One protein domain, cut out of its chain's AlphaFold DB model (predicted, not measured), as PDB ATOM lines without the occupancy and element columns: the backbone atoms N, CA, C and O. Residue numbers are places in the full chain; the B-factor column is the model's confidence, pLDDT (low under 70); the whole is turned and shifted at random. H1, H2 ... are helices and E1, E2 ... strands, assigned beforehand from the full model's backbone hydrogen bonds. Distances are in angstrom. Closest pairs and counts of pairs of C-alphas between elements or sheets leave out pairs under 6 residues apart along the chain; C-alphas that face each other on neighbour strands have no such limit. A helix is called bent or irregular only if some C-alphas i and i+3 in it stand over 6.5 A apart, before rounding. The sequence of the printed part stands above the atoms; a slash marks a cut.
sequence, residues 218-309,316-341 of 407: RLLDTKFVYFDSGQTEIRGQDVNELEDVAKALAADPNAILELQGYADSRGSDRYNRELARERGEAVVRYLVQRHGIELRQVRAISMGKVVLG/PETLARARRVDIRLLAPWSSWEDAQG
ATOM      1  N   ARG A 218     -21.976  34.758 -52.302       89.62
ATOM      2  CA  ARG A 218     -21.627  34.549 -50.900       89.62
ATOM      3  C   ARG A 218     -22.564  35.362 -50.024       89.62
ATOM      4  O   ARG A 218     -22.812  36.531 -50.307       89.62
ATOM      5  N   LEU A 219     -23.023  34.754 -48.936       92.56
ATOM      6  CA  LEU A 219     -23.733  35.456 -47.874       92.56
ATOM      7  C   LEU A 219     -22.773  36.417 -47.165       92.56
ATOM      8  O   LEU A 219     -21.758  35.980 -46.625       92.56
ATOM      9  N   LEU A 220     -23.083  37.708 -47.207       90.25
ATOM     10  CA  LEU A 220     -22.345  38.745 -46.491       90.25
ATOM     11  C   LEU A 220     -22.905  38.948 -45.091       90.25
ATOM     12  O   LEU A 220     -22.143  39.004 -44.131       90.25
ATOM     13  N   ASP A 221     -24.227  39.051 -44.997       91.81
ATOM     14  CA  ASP A 221     -24.913  39.368 -43.753       91.81
ATOM     15  C   ASP A 221     -26.333  38.788 -43.747       91.81
ATOM     16  O   ASP A 221     -26.904  38.465 -44.796       91.81
ATOM     17  N   THR A 222     -26.902  38.616 -42.556       94.12
ATOM     18  CA  THR A 222     -28.303  38.232 -42.359       94.12
ATOM     19  C   THR A 222     -28.940  39.113 -41.295       94.12
ATOM     20  O   THR A 222     -28.557  39.060 -40.128       94.12
ATOM     21  N   LYS A 223     -29.948  39.887 -41.700       93.12
ATOM     22  CA  LYS A 223     -30.760  40.735 -40.818       93.12
ATOM     23  C   LYS A 223     -32.176  40.182 -40.684       93.12
ATOM     24  O   LYS A 223     -32.587  39.315 -41.454       93.12
ATOM     25  N   PHE A 224     -32.926  40.684 -39.709       92.75
ATOM     26  CA  PHE A 224     -34.275  40.207 -39.408       92.75
ATOM     27  C   PHE A 224     -35.234  41.380 -39.253       92.75
ATOM     28  O   PHE A 224     -34.927  42.334 -38.545       92.75
ATOM     29  N   VAL A 225     -36.410  41.273 -39.868       94.44
ATOM     30  CA  VAL A 225     -37.532  42.204 -39.664       94.44
ATOM     31  C   VAL A 225     -38.688  41.438 -39.051       94.44
ATOM     32  O   VAL A 225     -39.057  40.380 -39.564       94.44
ATOM     33  N   TYR A 226     -39.270  41.955 -37.973       93.75
ATOM     34  CA  TYR A 226     -40.307  41.267 -37.213       93.75
ATOM     35  C   TYR A 226     -41.690  41.882 -37.429       93.75
ATOM     36  O   TYR A 226     -41.847  43.071 -37.689       93.75
ATOM     37  N   PHE A 227     -42.719  41.047 -37.272       94.62
ATOM     38  CA  PHE A 227     -44.105  41.410 -37.558       94.62
ATOM     39  C   PHE A 227     -45.055  41.041 -36.425       94.62
ATOM     40  O   PHE A 227     -44.909  40.028 -35.725       94.62
ATOM     41  N   ASP A 228     -46.116  41.829 -36.293       93.62
ATOM     42  CA  ASP A 228     -47.203  41.516 -35.378       93.62
ATOM     43  C   ASP A 228     -48.110  40.394 -35.897       93.62
ATOM     44  O   ASP A 228     -47.993  39.900 -37.021       93.62
ATOM     45  N   SER A 229     -48.934  39.855 -35.000       91.94
ATOM     46  CA  SER A 229     -49.699  38.635 -35.256       91.94
ATOM     47  C   SER A 229     -50.738  38.916 -36.333       91.94
ATOM     48  O   SER A 229     -51.578  39.786 -36.143       91.94
ATOM     49  N   GLY A 230     -50.677  38.188 -37.450       89.50
ATOM     50  CA  GLY A 230     -51.556  38.425 -38.601       89.50
ATOM     51  C   GLY A 230     -51.301  39.739 -39.348       89.50
ATOM     52  O   GLY A 230     -52.095  40.084 -40.209       89.50
ATOM     53  N   GLN A 231     -50.221  40.460 -39.031       94.00
ATOM     54  CA  GLN A 231     -49.882  41.735 -39.666       94.00
ATOM     55  C   GLN A 231     -48.753  41.578 -40.689       94.00
ATOM     56  O   GLN A 231     -47.885  40.700 -40.557       94.00
ATOM     57  N   THR A 232     -48.768  42.467 -41.682       94.19
ATOM     58  CA  THR A 232     -47.776  42.594 -42.767       94.19
ATOM     59  C   THR A 232     -47.067  43.951 -42.756       94.19
ATOM     60  O   THR A 232     -46.186  44.190 -43.578       94.19
ATOM     61  N   GLU A 233     -47.420  44.830 -41.818       93.56
ATOM     62  CA  GLU A 233     -46.776  46.125 -41.633       93.56
ATOM     63  C   GLU A 233     -45.411  45.966 -40.948       93.56
ATOM     64  O   GLU A 233     -45.272  45.241 -39.959       93.56
ATOM     65  N   ILE A 234     -44.400  46.638 -41.501       92.12
ATOM     66  CA  ILE A 234     -43.037  46.657 -40.966       92.12
ATOM     67  C   ILE A 234     -43.025  47.552 -39.729       92.12
ATOM     68  O   ILE A 234     -43.455  48.704 -39.783       92.12
ATOM     69  N   ARG A 235     -42.504  47.047 -38.611       90.31
ATOM     70  CA  ARG A 235     -42.397  47.840 -37.384       90.31
ATOM     71  C   ARG A 235     -41.373  48.958 -37.554       90.31
ATOM     72  O   ARG A 235     -40.280  48.723 -38.058       90.31
ATOM     73  N   GLY A 236     -41.676  50.144 -37.024       87.31
ATOM     74  CA  GLY A 236     -40.784  51.310 -37.112       87.31
ATOM     75  C   GLY A 236     -39.366  51.072 -36.570       87.31
ATOM     76  O   GLY A 236     -38.411  51.614 -37.107       87.31
ATOM     77  N   GLN A 237     -39.211  50.217 -35.556       86.50
ATOM     78  CA  GLN A 237     -37.902  49.850 -34.995       86.50
ATOM     79  C   GLN A 237     -37.012  49.053 -35.968       86.50
ATOM     80  O   GLN A 237     -35.792  49.155 -35.891       86.50
ATOM     81  N   ASP A 238     -37.613  48.296 -36.894       86.00
ATOM     82  CA  ASP A 238     -36.897  47.429 -37.839       86.00
ATOM     83  C   ASP A 238     -36.594  48.166 -39.162       86.00
ATOM     84  O   ASP A 238     -35.935  47.631 -40.052       86.00
ATOM     85  N   VAL A 239     -37.050  49.418 -39.297       87.44
ATOM     86  CA  VAL A 239     -36.805  50.264 -40.472       87.44
ATOM     87  C   VAL A 239     -35.319  50.579 -40.640       87.44
ATOM     88  O   VAL A 239     -34.818  50.526 -41.760       87.44
ATOM     89  N   ASN A 240     -34.599  50.837 -39.547       87.69
ATOM     90  CA  ASN A 240     -33.171  51.170 -39.603       87.69
ATOM     91  C   ASN A 240     -32.332  50.027 -40.204       87.69
ATOM     92  O   ASN A 240     -31.412  50.279 -40.977       87.69
ATOM     93  N   GLU A 241     -32.691  48.769 -39.922       87.62
ATOM     94  CA  GLU A 241     -32.023  47.599 -40.510       87.62
ATOM     95  C   GLU A 241     -32.207  47.550 -42.036       87.62
ATOM     96  O   GLU A 241     -31.292  47.175 -42.773       87.62
ATOM     97  N   LEU A 242     -33.374  47.976 -42.534       90.69
ATOM     98  CA  LEU A 242     -33.648  48.065 -43.969       90.69
ATOM     99  C   LEU A 242     -32.868  49.193 -44.646       90.69
ATOM    100  O   LEU A 242     -32.483  49.043 -45.806       90.69
ATOM    101  N   GLU A 243     -32.603  50.296 -43.943       91.06
ATOM    102  CA  GLU A 243     -31.797  51.395 -44.481       91.06
ATOM    103  C   GLU A 243     -30.340  50.978 -44.707       91.06
ATOM    104  O   GLU A 243     -29.755  51.306 -45.741       91.06
ATOM    105  N   ASP A 244     -29.751  50.230 -43.775       89.81
ATOM    106  CA  ASP A 244     -28.370  49.759 -43.908       89.81
ATOM    107  C   ASP A 244     -28.224  48.723 -45.029       89.81
ATOM    108  O   ASP A 244     -27.283  48.788 -45.827       89.81
ATOM    109  N   VAL A 245     -29.209  47.832 -45.173       91.81
ATOM    110  CA  VAL A 245     -29.293  46.910 -46.314       91.81
ATOM    111  C   VAL A 245     -29.431  47.676 -47.633       91.81
ATOM    112  O   VAL A 245     -28.754  47.344 -48.608       91.81
ATOM    113  N   ALA A 246     -30.261  48.722 -47.679       92.62
ATOM    114  CA  ALA A 246     -30.434  49.538 -48.877       92.62
ATOM    115  C   ALA A 246     -29.133  50.245 -49.291       92.62
ATOM    116  O   ALA A 246     -28.789  50.248 -50.473       92.62
ATOM    117  N   LYS A 247     -28.363  50.780 -48.331       91.62
ATOM    118  CA  LYS A 247     -27.035  51.365 -48.602       91.62
ATOM    119  C   LYS A 247     -26.076  50.331 -49.192       91.62
ATOM    120  O   LYS A 247     -25.366  50.639 -50.146       91.62
ATOM    121  N   ALA A 248     -26.070  49.111 -48.655       89.69
ATOM    122  CA  ALA A 248     -25.212  48.042 -49.158       89.69
ATOM    123  C   ALA A 248     -25.586  47.620 -50.593       89.69
ATOM    124  O   ALA A 248     -24.702  47.442 -51.429       89.69
ATOM    125  N   LEU A 249     -26.882  47.525 -50.906       91.06
ATOM    126  CA  LEU A 249     -27.374  47.207 -52.256       91.06
ATOM    127  C   LEU A 249     -27.128  48.328 -53.272       91.06
ATOM    128  O   LEU A 249     -26.928  48.047 -54.452       91.06
ATOM    129  N   ALA A 250     -27.132  49.584 -52.825       89.56
ATOM    130  CA  ALA A 250     -26.773  50.723 -53.664       89.56
ATOM    131  C   ALA A 250     -25.266  50.768 -53.973       89.56
ATOM    132  O   ALA A 250     -24.871  51.239 -55.038       89.56
ATOM    133  N   ALA A 251     -24.424  50.275 -53.056       89.00
ATOM    134  CA  ALA A 251     -22.974  50.232 -53.236       89.00
ATOM    135  C   ALA A 251     -22.516  49.145 -54.226       89.00
ATOM    136  O   ALA A 251     -21.529  49.349 -54.930       89.00
ATOM    137  N   ASP A 252     -23.226  48.014 -54.307       88.38
ATOM    138  CA  ASP A 252     -22.955  46.942 -55.273       88.38
ATOM    139  C   ASP A 252     -24.218  46.604 -56.088       88.38
ATOM    140  O   ASP A 252     -25.077  45.848 -55.621       88.38
ATOM    141  N   PRO A 253     -24.327  47.090 -57.341       87.81
ATOM    142  CA  PRO A 253     -25.460  46.794 -58.213       87.81
ATOM    143  C   PRO A 253     -25.652  45.304 -58.513       87.81
ATOM    144  O   PRO A 253     -26.728  44.923 -58.974       87.81
ATOM    145  N   ASN A 254     -24.629  44.469 -58.323       87.75
ATOM    146  CA  ASN A 254     -24.703  43.028 -58.552       87.75
ATOM    147  C   ASN A 254     -25.027  42.244 -57.274       87.75
ATOM    148  O   ASN A 254     -25.223  41.029 -57.347       87.75
ATOM    149  N   ALA A 255     -25.095  42.905 -56.116       91.50
ATOM    150  CA  ALA A 255     -25.584  42.282 -54.900       91.50
ATOM    151  C   ALA A 255     -27.078  41.956 -55.028       91.50
ATOM    152  O   ALA A 255     -27.863  42.701 -55.622       91.50
ATOM    153  N   ILE A 256     -27.454  40.819 -54.450       93.62
ATOM    154  CA  ILE A 256     -28.812  40.296 -54.418       93.62
ATOM    155  C   ILE A 256     -29.260  40.193 -52.963       93.62
ATOM    156  O   ILE A 256     -28.513  39.785 -52.078       93.62
ATOM    157  N   LEU A 257     -30.516  40.524 -52.727       95.38
ATOM    158  CA  LEU A 257     -31.217  40.340 -51.481       95.38
ATOM    159  C   LEU A 257     -32.151  39.140 -51.596       95.38
ATOM    160  O   LEU A 257     -33.059  39.134 -52.426       95.38
ATOM    161  N   GLU A 258     -31.957  38.137 -50.748       96.12
ATOM    162  CA  GLU A 258     -32.912  37.047 -50.583       96.12
ATOM    163  C   GLU A 258     -33.730  37.281 -49.310       96.12
ATOM    164  O   GLU A 258     -33.195  37.327 -48.203       96.12
ATOM    165  N   LEU A 259     -35.037  37.449 -49.484       96.56
ATOM    166  CA  LEU A 259     -36.008  37.671 -48.423       96.56
ATOM    167  C   LEU A 259     -36.763  36.371 -48.174       96.56
ATOM    168  O   LEU A 259     -37.512  35.917 -49.037       96.56
ATOM    169  N   GLN A 260     -36.598  35.784 -46.995       96.56
ATOM    170  CA  GLN A 260     -37.317  34.574 -46.611       96.56
ATOM    171  C   GLN A 260     -38.385  34.920 -45.577       96.56
ATOM    172  O   GLN A 260     -38.075  35.255 -44.437       96.56
ATOM    173  N   GLY A 261     -39.651  34.873 -45.986       95.50
ATOM    174  CA  GLY A 261     -40.782  35.194 -45.124       95.50
ATOM    175  C   GLY A 261     -41.237  34.002 -44.294       95.50
ATOM    176  O   GLY A 261     -41.418  32.904 -44.825       95.50
ATOM    177  N   TYR A 262     -41.494  34.243 -43.011       95.19
ATOM    178  CA  TYR A 262     -41.952  33.243 -42.059       95.19
ATOM    179  C   TYR A 262     -43.210  33.700 -41.303       95.19
ATOM    180  O   TYR A 262     -43.428  34.881 -40.999       95.19
ATOM    181  N   ALA A 263     -44.056  32.728 -40.980       93.94
ATOM    182  CA  ALA A 263     -45.224  32.874 -40.128       93.94
ATOM    183  C   ALA A 263     -45.103  31.970 -38.896       93.94
ATOM    184  O   ALA A 263     -44.333  31.008 -38.873       93.94
ATOM    185  N   ASP A 264     -45.866  32.289 -37.852       92.00
ATOM    186  CA  ASP A 264     -45.886  31.448 -36.660       92.00
ATOM    187  C   ASP A 264     -46.646  30.130 -36.902       92.00
ATOM    188  O   ASP A 264     -47.195  29.886 -37.978       92.00
ATOM    189  N   SER A 265     -46.624  29.225 -35.923       89.31
ATOM    190  CA  SER A 265     -47.190  27.882 -36.081       89.31
ATOM    191  C   SER A 265     -48.723  27.833 -36.016       89.31
ATOM    192  O   SER A 265     -49.290  26.749 -36.143       89.31
ATOM    193  N   ARG A 266     -49.410  28.957 -35.769       89.81
ATOM    194  CA  ARG A 266     -50.874  29.006 -35.622       89.81
ATOM    195  C   ARG A 266     -51.538  29.260 -36.971       89.81
ATOM    196  O   ARG A 266     -51.028  30.010 -37.791       89.81
ATOM    197  N   GLY A 267     -52.721  28.687 -37.174       87.31
ATOM    198  CA  GLY A 267     -53.470  28.820 -38.427       87.31
ATOM    199  C   GLY A 267     -53.137  27.735 -39.452       87.31
ATOM    200  O   GLY A 267     -52.344  26.830 -39.199       87.31
ATOM    201  N   SER A 268     -53.804  27.794 -40.608       91.81
ATOM    202  CA  SER A 268     -53.616  26.798 -41.669       91.81
ATOM    203  C   SER A 268     -52.319  27.030 -42.446       91.81
ATOM    204  O   SER A 268     -51.878  28.165 -42.625       91.81
ATOM    205  N   ASP A 269     -51.741  25.962 -42.997       91.31
ATOM    206  CA  ASP A 269     -50.513  26.054 -43.798       91.31
ATOM    207  C   ASP A 269     -50.679  26.965 -45.020       91.31
ATOM    208  O   ASP A 269     -49.757  27.693 -45.381       91.31
ATOM    209  N   ARG A 270     -51.864  26.953 -45.647       93.81
ATOM    210  CA  ARG A 270     -52.183  27.850 -46.766       93.81
ATOM    211  C   ARG A 270     -52.157  29.310 -46.324       93.81
ATOM    212  O   ARG A 270     -51.519  30.116 -46.987       93.81
ATOM    213  N   TYR A 271     -52.822  29.623 -45.212       93.25
ATOM    214  CA  TYR A 271     -52.850  30.974 -44.657       93.25
ATOM    215  C   TYR A 271     -51.442  31.464 -44.300       93.25
ATOM    216  O   TYR A 271     -51.051  32.556 -44.690       93.25
ATOM    217  N   ASN A 272     -50.640  30.629 -43.637       94.12
ATOM    218  CA  ASN A 272     -49.290  31.002 -43.221       94.12
ATOM    219  C   ASN A 272     -48.314  31.174 -44.387       94.12
ATOM    220  O   ASN A 272     -47.453  32.049 -44.324       94.12
ATOM    221  N   ARG A 273     -48.445  30.385 -45.463       94.62
ATOM    222  CA  ARG A 273     -47.682  30.619 -46.702       94.62
ATOM    223  C   ARG A 273     -48.035  31.958 -47.342       94.62
ATOM    224  O   ARG A 273     -47.138  32.647 -47.816       94.62
ATOM    225  N   GLU A 274     -49.311  32.322 -47.334       95.69
ATOM    226  CA  GLU A 274     -49.757  33.593 -47.895       95.69
ATOM    227  C   GLU A 274     -49.283  34.778 -47.053       95.69
ATOM    228  O   GLU A 274     -48.638  35.683 -47.569       95.69
ATOM    229  N   LEU A 275     -49.466  34.712 -45.734       95.25
ATOM    230  CA  LEU A 275     -49.008  35.752 -44.817       95.25
ATOM    231  C   LEU A 275     -47.483  35.956 -44.888       95.25
ATOM    232  O   LEU A 275     -46.995  37.084 -44.883       95.25
ATOM    233  N   ALA A 276     -46.713  34.870 -44.978       95.19
ATOM    234  CA  ALA A 276     -45.267  34.937 -45.165       95.19
ATOM    235  C   ALA A 276     -44.870  35.581 -46.508       95.19
ATOM    236  O   ALA A 276     -43.918  36.364 -46.547       95.19
ATOM    237  N   ARG A 277     -45.609  35.295 -47.591       96.19
ATOM    238  CA  ARG A 277     -45.423  35.930 -48.906       96.19
ATOM    239  C   ARG A 277     -45.687  37.433 -48.822       96.19
ATOM    240  O   ARG A 277     -44.831  38.221 -49.214       96.19
ATOM    241  N   GLU A 278     -46.821  37.827 -48.250       96.44
ATOM    242  CA  GLU A 278     -47.221  39.232 -48.122       96.44
ATOM    243  C   GLU A 278     -46.234  40.055 -47.284       96.44
ATOM    244  O   GLU A 278     -45.958  41.209 -47.614       96.44
ATOM    245  N   ARG A 279     -45.655  39.463 -46.230       96.19
ATOM    246  CA  ARG A 279     -44.583  40.091 -45.435       96.19
ATOM    247  C   ARG A 279     -43.315  40.315 -46.245       96.19
ATOM    248  O   ARG A 279     -42.745  41.402 -46.190       96.19
ATOM    249  N   GLY A 280     -42.889  39.313 -47.015       96.00
ATOM    250  CA  GLY A 280     -41.764  39.462 -47.937       96.00
ATOM    251  C   GLY A 280     -42.013  40.596 -48.932       96.00
ATOM    252  O   GLY A 280     -41.173  41.474 -49.097       96.00
ATOM    253  N   GLU A 281     -43.206  40.646 -49.525       95.50
ATOM    254  CA  GLU A 281     -43.599  41.705 -50.460       95.50
ATOM    255  C   GLU A 281     -43.698  43.088 -49.813       95.50
ATOM    256  O   GLU A 281     -43.395  44.081 -50.471       95.50
ATOM    257  N   ALA A 282     -44.091  43.184 -48.541       95.50
ATOM    258  CA  ALA A 282     -44.070  44.448 -47.809       95.50
ATOM    259  C   ALA A 282     -42.644  45.008 -47.708       95.50
ATOM    260  O   ALA A 282     -42.436  46.191 -47.983       95.50
ATOM    261  N   VAL A 283     -41.661  44.151 -47.412       95.50
ATOM    262  CA  VAL A 283     -40.239  44.526 -47.393       95.50
ATOM    263  C   VAL A 283     -39.748  44.917 -48.788       95.50
ATOM    264  O   VAL A 283     -39.100  45.953 -48.931       95.50
ATOM    265  N   VAL A 284     -40.110  44.158 -49.832       95.69
ATOM    266  CA  VAL A 284     -39.791  44.518 -51.230       95.69
ATOM    267  C   VAL A 284     -40.337  45.905 -51.564       95.69
ATOM    268  O   VAL A 284     -39.589  46.765 -52.023       95.69
ATOM    269  N   ARG A 285     -41.631  46.148 -51.314       94.75
ATOM    270  CA  ARG A 285     -42.273  47.439 -51.597       94.75
ATOM    271  C   ARG A 285     -41.581  48.576 -50.861       94.75
ATOM    272  O   ARG A 285     -41.338  49.608 -51.477       94.75
ATOM    273  N   TYR A 286     -41.235  48.379 -49.590       94.31
ATOM    274  CA  TYR A 286     -40.513  49.376 -48.809       94.31
ATOM    275  C   TYR A 286     -39.167  49.739 -49.458       94.31
ATOM    276  O   TYR A 286     -38.911  50.913 -49.721       94.31
ATOM    277  N   LEU A 287     -38.338  48.742 -49.784       94.12
ATOM    278  CA  LEU A 287     -37.015  48.954 -50.381       94.12
ATOM    279  C   LEU A 287     -37.094  49.619 -51.763       94.12
ATOM    280  O   LEU A 287     -36.343  50.553 -52.046       94.12
ATOM    281  N   VAL A 288     -38.027  49.184 -52.610       94.44
ATOM    282  CA  VAL A 288     -38.211  49.742 -53.958       94.44
ATOM    283  C   VAL A 288     -38.735  51.177 -53.886       94.44
ATOM    284  O   VAL A 288     -38.171  52.071 -54.507       94.44
ATOM    285  N   GLN A 289     -39.804  51.424 -53.123       94.06
ATOM    286  CA  GLN A 289     -40.476  52.729 -53.117       94.06
ATOM    287  C   GLN A 289     -39.680  53.797 -52.368       94.06
ATOM    288  O   GLN A 289     -39.684  54.955 -52.779       94.06
ATOM    289  N   ARG A 290     -39.016  53.431 -51.265       93.44
ATOM    290  CA  ARG A 290     -38.330  54.398 -50.400       93.44
ATOM    291  C   ARG A 290     -36.857  54.584 -50.738       93.44
ATOM    292  O   ARG A 290     -36.346  55.685 -50.565       93.44
ATOM    293  N   HIS A 291     -36.193  53.534 -51.217       92.62
ATOM    294  CA  HIS A 291     -34.755  53.560 -51.502       92.62
ATOM    295  C   HIS A 291     -34.414  53.357 -52.982       92.62
ATOM    296  O   HIS A 291     -33.240  53.419 -53.335       92.62
ATOM    297  N   GLY A 292     -35.402  53.135 -53.856       93.00
ATOM    298  CA  GLY A 292     -35.163  52.985 -55.293       93.00
ATOM    299  C   GLY A 292     -34.399  51.713 -55.664       93.00
ATOM    300  O   GLY A 292     -33.778  51.671 -56.722       93.00
ATOM    301  N   ILE A 293     -34.416  50.689 -54.805       94.31
ATOM    302  CA  ILE A 293     -33.745  49.415 -55.085       94.31
ATOM    303  C   ILE A 293     -34.420  48.737 -56.278       94.31
ATOM    304  O   ILE A 293     -35.646  48.633 -56.339       94.31
ATOM    305  N   GLU A 294     -33.625  48.250 -57.225       92.69
ATOM    306  CA  GLU A 294     -34.166  47.591 -58.406       92.69
ATOM    307  C   GLU A 294     -34.721  46.201 -58.075       92.69
ATOM    308  O   GLU A 294     -34.085  45.406 -57.380       92.69
ATOM    309  N   LEU A 295     -35.871  45.846 -58.663       92.69
ATOM    310  CA  LEU A 295     -36.494  44.531 -58.450       92.69
ATOM    311  C   LEU A 295     -35.566  43.368 -58.823       92.69
ATOM    312  O   LEU A 295     -35.660  42.301 -58.226       92.69
ATOM    313  N   ARG A 296     -34.647  43.564 -59.779       93.19
ATOM    314  CA  ARG A 296     -33.682  42.530 -60.185       93.19
ATOM    315  C   ARG A 296     -32.739  42.111 -59.051       93.19
ATOM    316  O   ARG A 296     -32.234  40.993 -59.072       93.19
ATOM    317  N   GLN A 297     -32.514  42.997 -58.078       93.50
ATOM    318  CA  GLN A 297     -31.673  42.731 -56.917       93.50
ATOM    319  C   GLN A 297     -32.440  42.029 -55.796       93.50
ATOM    320  O   GLN A 297     -31.808  41.605 -54.843       93.50
ATOM    321  N   VAL A 298     -33.768  41.879 -55.855       95.00
ATOM    322  CA  VAL A 298     -34.551  41.362 -54.722       95.00
ATOM    323  C   VAL A 298     -35.301  40.086 -55.096       95.00
ATOM    324  O   VAL A 298     -36.043  40.033 -56.072       95.00
ATOM    325  N   ARG A 299     -35.146  39.043 -54.279       94.19
ATOM    326  CA  ARG A 299     -35.848  37.762 -54.405       94.19
ATOM    327  C   ARG A 299     -36.602  37.464 -53.120       94.19
ATOM    328  O   ARG A 299     -35.981  37.232 -52.092       94.19
ATOM    329  N   ALA A 300     -37.930  37.429 -53.181       94.19
ATOM    330  CA  ALA A 300     -38.770  37.062 -52.044       94.19
ATOM    331  C   ALA A 300     -39.257  35.612 -52.150       94.19
ATOM    332  O   ALA A 300     -39.757  35.187 -53.191       94.19
ATOM    333  N   ILE A 301     -39.110  34.858 -51.062       94.25
ATOM    334  CA  ILE A 301     -39.483  33.450 -50.937       94.25
ATOM    335  C   ILE A 301     -40.352  33.299 -49.687       94.25
ATOM    336  O   ILE A 301     -39.991  33.755 -48.603       94.25
ATOM    337  N   SER A 302     -41.504  32.642 -49.825       94.81
ATOM    338  CA  SER A 302     -42.350  32.296 -48.680       94.81
ATOM    339  C   SER A 302     -41.968  30.925 -48.135       94.81
ATOM    340  O   SER A 302     -42.072  29.921 -48.839       94.81
ATOM    341  N   MET A 303     -41.566  30.886 -46.867       93.69
ATOM    342  CA  MET A 303     -41.237  29.651 -46.152       93.69
ATOM    343  C   MET A 303     -42.444  29.097 -45.379       93.69
ATOM    344  O   MET A 303     -42.449  27.940 -44.963       93.69
ATOM    345  N   GLY A 304     -43.502  29.899 -45.213       93.00
ATOM    346  CA  GLY A 304     -44.704  29.519 -44.474       93.00
ATOM    347  C   GLY A 304     -44.467  29.433 -42.967       93.00
ATOM    348  O   GLY A 304     -43.809  30.292 -42.383       93.00
ATOM    349  N   LYS A 305     -45.057  28.426 -42.312       91.56
ATOM    350  CA  LYS A 305     -44.952  28.258 -40.855       91.56
ATOM    351  C   LYS A 305     -43.530  27.871 -40.441       91.56
ATOM    352  O   LYS A 305     -42.940  26.962 -41.022       91.56
ATOM    353  N   VAL A 306     -43.006  28.505 -39.394       87.88
ATOM    354  CA  VAL A 306     -41.753  28.069 -38.763       87.88
ATOM    355  C   VAL A 306     -41.962  26.717 -38.092       87.88
ATOM    356  O   VAL A 306     -42.898  26.530 -37.313       87.88
ATOM    357  N   VAL A 307     -41.053  25.787 -38.371       81.19
ATOM    358  CA  VAL A 307     -40.924  24.550 -37.603       81.19
ATOM    359  C   VAL A 307     -40.028  24.850 -36.405       81.19
ATOM    360  O   VAL A 307     -38.880  25.251 -36.579       81.19
ATOM    361  N   LEU A 308     -40.570  24.711 -35.195       77.69
ATOM    362  CA  LEU A 308     -39.806  24.907 -33.962       77.69
ATOM    363  C   LEU A 308     -38.724  23.826 -33.823       77.69
ATOM    364  O   LEU A 308     -38.918  22.685 -34.250       77.69
ATOM    365  N   GLY A 309     -37.590  24.190 -33.221       74.25
ATOM    366  CA  GLY A 309     -36.488  23.260 -32.985       74.25
ATOM    367  C   GLY A 309     -36.865  22.144 -32.005       74.25
ATOM    368  O   GLY A 309     -37.789  22.279 -31.198       74.25
ATOM    369  N   PRO A 316     -45.462  32.736 -26.263       90.00
ATOM    370  CA  PRO A 316     -45.631  34.039 -26.909       90.00
ATOM    371  C   PRO A 316     -44.333  34.580 -27.524       90.00
ATOM    372  O   PRO A 316     -44.356  35.185 -28.595       90.00
ATOM    373  N   GLU A 317     -43.200  34.313 -26.875       89.75
ATOM    374  CA  GLU A 317     -41.876  34.733 -27.326       89.75
ATOM    375  C   GLU A 317     -41.407  33.935 -28.550       89.75
ATOM    376  O   GLU A 317     -40.949  34.524 -29.530       89.75
ATOM    377  N   THR A 318     -41.590  32.607 -28.557       90.81
ATOM    378  CA  THR A 318     -41.194  31.767 -29.703       90.81
ATOM    379  C   THR A 318     -42.034  32.088 -30.941       90.81
ATOM    380  O   THR A 318     -41.505  32.211 -32.046       90.81
ATOM    381  N   LEU A 319     -43.329  32.369 -30.752       90.88
ATOM    382  CA  LEU A 319     -44.218  32.854 -31.810       90.88
ATOM    383  C   LEU A 319     -43.847  34.267 -32.285       90.88
ATOM    384  O   LEU A 319     -44.027  34.585 -33.458       90.88
ATOM    385  N   ALA A 320     -43.352  35.147 -31.410       91.38
ATOM    386  CA  ALA A 320     -42.860  36.466 -31.814       91.38
ATOM    387  C   ALA A 320     -41.608  36.364 -32.692       91.38
ATOM    388  O   ALA A 320     -41.569  36.990 -33.749       91.38
ATOM    389  N   ARG A 321     -40.643  35.510 -32.325       91.44
ATOM    390  CA  ARG A 321     -39.439  35.259 -33.134       91.44
ATOM    391  C   ARG A 321     -39.734  34.558 -34.461       91.44
ATOM    392  O   ARG A 321     -38.992  34.723 -35.425       91.44
ATOM    393  N   ALA A 322     -40.803  33.767 -34.530       92.00
ATOM    394  CA  ALA A 322     -41.222  33.102 -35.763       92.00
ATOM    395  C   ALA A 322     -41.855  34.061 -36.790       92.00
ATOM    396  O   ALA A 322     -41.819  33.794 -37.989       92.00
ATOM    397  N   ARG A 323     -42.436  35.181 -36.340       94.62
ATOM    398  CA  ARG A 323     -43.065  36.192 -37.202       94.62
ATOM    399  C   ARG A 323     -42.012  37.146 -37.752       94.62
ATOM    400  O   ARG A 323     -41.897  38.273 -37.273       94.62
ATOM    401  N   ARG A 324     -41.246  36.692 -38.741       94.81
ATOM    402  CA  ARG A 324     -40.143  37.478 -39.295       94.81
ATOM    403  C   ARG A 324     -39.932  37.283 -40.790       94.81
ATOM    404  O   ARG A 324     -40.438  36.331 -41.380       94.81
ATOM    405  N   VAL A 325     -39.165  38.191 -41.374       96.69
ATOM    406  CA  VAL A 325     -38.534  38.039 -42.685       96.69
ATOM    407  C   VAL A 325     -37.025  38.049 -42.470       96.69
ATOM    408  O   VAL A 325     -36.493  38.999 -41.890       96.69
ATOM    409  N   ASP A 326     -36.352  36.998 -42.933       95.50
ATOM    410  CA  ASP A 326     -34.894  36.906 -42.911       95.50
ATOM    411  C   ASP A 326     -34.361  37.584 -44.173       95.50
ATOM    412  O   ASP A 326     -34.763  37.250 -45.290       95.50
ATOM    413  N   ILE A 327     -33.466  38.545 -43.986       95.44
ATOM    414  CA  ILE A 327     -32.900  39.382 -45.036       95.44
ATOM    415  C   ILE A 327     -31.464  38.945 -45.255       95.44
ATOM    416  O   ILE A 327     -30.577  39.276 -44.470       95.44
ATOM    417  N   ARG A 328     -31.233  38.183 -46.318       95.56
ATOM    418  CA  ARG A 328     -29.928  37.608 -46.640       95.56
ATOM    419  C   ARG A 328     -29.282  38.427 -47.743       95.56
ATOM    420  O   ARG A 328     -29.727  38.383 -48.890       95.56
ATOM    421  N   LEU A 329     -28.234  39.172 -47.396       94.44
ATOM    422  CA  LEU A 329     -27.468  39.955 -48.357       94.44
ATOM    423  C   LEU A 329     -26.414  39.065 -49.015       94.44
ATOM    424  O   LEU A 329     -25.529  38.528 -48.347       94.44
ATOM    425  N   LEU A 330     -26.516  38.906 -50.327       93.25
ATOM    426  CA  LEU A 330     -25.670  38.051 -51.141       93.25
ATOM    427  C   LEU A 330     -24.868  38.919 -52.110       93.25
ATOM    428  O   LEU A 330     -25.446  39.693 -52.864       93.25
ATOM    429  N   ALA A 331     -23.547  38.764 -52.140       89.81
ATOM    430  CA  ALA A 331     -22.695  39.423 -53.130       89.81
ATOM    431  C   ALA A 331     -22.058  38.398 -54.073       89.81
ATOM    432  O   ALA A 331     -21.779  37.268 -53.644       89.81
ATOM    433  N   PRO A 332     -21.843  38.755 -55.349       86.62
ATOM    434  CA  PRO A 332     -21.211  37.863 -56.305       86.62
ATOM    435  C   PRO A 332     -19.767  37.560 -55.896       86.62
ATOM    436  O   PRO A 332     -19.062  38.372 -55.302       86.62
ATOM    437  N   TRP A 333     -19.301  36.366 -56.241       77.12
ATOM    438  CA  TRP A 333     -17.954  35.917 -55.912       77.12
ATOM    439  C   TRP A 333     -16.881  36.744 -56.651       77.12
ATOM    440  O   TRP A 333     -15.795  36.966 -56.141       77.12
ATOM    441  N   SER A 334     -17.184  37.289 -57.828       72.12
ATOM    442  CA  SER A 334     -16.230  38.135 -58.552       72.12
ATOM    443  C   SER A 334     -15.912  39.454 -57.833       72.12
ATOM    444  O   SER A 334     -14.771  39.901 -57.885       72.12
ATOM    445  N   SER A 335     -16.873  40.063 -57.121       68.69
ATOM    446  CA  SER A 335     -16.642  41.369 -56.482       68.69
ATOM    447  C   SER A 335     -15.674  41.291 -55.297       68.69
ATOM    448  O   SER A 335     -14.956  42.256 -55.036       68.69
ATOM    449  N   TRP A 336     -15.567  40.141 -54.617       61.62
ATOM    450  CA  TRP A 336     -14.523  39.955 -53.602       61.62
ATOM    451  C   TRP A 336     -13.149  39.679 -54.224       61.62
ATOM    452  O   TRP A 336     -12.153  40.152 -53.678       61.62
ATOM    453  N   GLU A 337     -13.076  38.926 -55.332       66.56
ATOM    454  CA  GLU A 337     -11.807  38.615 -56.011       66.56
ATOM    455  C   GLU A 337     -11.159  39.892 -56.531       66.56
ATOM    456  O   GLU A 337      -9.968  40.101 -56.312       66.56
ATOM    457  N   ASP A 338     -11.947  40.784 -57.136       64.50
ATOM    458  CA  ASP A 338     -11.461  42.084 -57.598       64.50
ATOM    459  C   ASP A 338     -10.987  42.957 -56.411       64.50
ATOM    460  O   ASP A 338      -9.943  43.604 -56.502       64.50
ATOM    461  N   ALA A 339     -11.680  42.916 -55.262       60.66
ATOM    462  CA  ALA A 339     -11.271  43.638 -54.053       60.66
ATOM    463  C   ALA A 339      -9.972  43.092 -53.426       60.66
ATOM    464  O   ALA A 339      -9.164  43.865 -52.918       60.66
ATOM    465  N   GLN A 340      -9.735  41.776 -53.471       58.72
ATOM    466  CA  GLN A 340      -8.480  41.177 -52.995       58.72
ATOM    467  C   GLN A 340      -7.341  41.318 -54.011       58.72
ATOM    468  O   GLN A 340      -6.192  41.529 -53.622       58.72
ATOM    469  N   GLY A 341      -7.648  41.259 -55.308       55.44
ATOM    470  CA  GLY A 341      -6.690  41.454 -56.394       55.44
ATOM    471  C   GLY A 341      -6.103  42.866 -56.431       55.44
ATOM    472  O   GLY A 341      -4.943  43.023 -56.795       55.44
TER     473      GLY A 341
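What this domain is: This is residues 218 to 309 and 316 to 341 of the 407 residues of the protein "OmpA-like domain-containing protein" of Candidatus Rokubacteria bacterium (UniProt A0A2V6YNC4). A twisted four-stranded sheet has two helices, H1 and H2, packed over one face, while the short helix H3 sits at one end of the sheet, on the opposite face and beside the strands. H4 continues from the end of E4, away from the rest, and lengthens the whole. The printed part has 118 residues, with four named strands and four named helices in the order E1 H1 E2 H2 E3 H3 E4 H4. The mixed sheet has the order E1 E4 E2 E3, and the class is mixed, helices and strands. The whole is compact, with a radius of gyration of the C-alphas of 14.9 A, and elongated, spanning 51 by 31 by 23 A.

Where its parts are: E1, residues 218 to 226, begins at C-alpha 218 (-21.627, 34.549, -50.900), bends by 50 degrees at residue 221 and is 24.1 A long. H1, residues 236 to 251, is 24.0 A long and only just irregular: C-alphas 237 and 240 are 6.7 A apart. E2 has residues 256 to 263 and is 23.0 A long. H2, residues 269 to 291, the longest helix, starts at C-alpha 269 (-50.513, 26.054, -43.798) and is 32.6 A long. E3 has residues 298 to 305, 21.7 A; H3 has residues 316 to 322, 9.9 A; E4 has residues 324 to 332, 25.5 A. H4, residues 333 to 341, 12.6 A, ends at C-alpha 341 (-6.690, 41.454, -56.394).

How they stand to each other: E1 and E4 are antiparallel at 161 degrees, with N 220 and O 329 2.8 A apart, within hydrogen-bond range. E4 and E2 are antiparallel at 162 degrees, with N 258 and O 328 at 2.9 A. E2 and E3 are parallel at 19 degrees, with N 259 and O 299 at 2.8 A. E2, H2, E3 form a strand-helix-strand unit, two parallel neighbour strands with a helix between, and E1, H1, E2 a split one, with E4 between its strands; both crossovers are right-handed. H1 and H2 are on the same face, making two layers with the sheet. H1, at a height of 9.3 A over the sheet, runs along the strands, at 10 degrees to E4 on the local plane. H2, at 7.6 A, runs only just slantwise, at 32 degrees to E2 on the local plane; its closest C-alphas to E3 are those of Arg 273 and Gly 304, 3.9 A. H1 touches H2 with residues 242 to 246 alone, the C-alphas of Ala 246 and His 291 being closest at 6.5 A. H3 is on the opposite face, over none of the strands; H4 is not on the sheet. Every O i to N i+4 pair is within hydrogen-bond range in H2, H3 and H4, and 9 of 12 in H1.

The domain as a whole: The C-alphas farthest apart are those of Gly 267 and Gly 341, 51.7 A. Residues 310 to 315 are not printed; C-alphas 309 and 316 are 15.4 A apart across the cut. Of the links printed whole, none is long. The mean pLDDT of the printed part is 90.1; residues 335 to 341 are under 70.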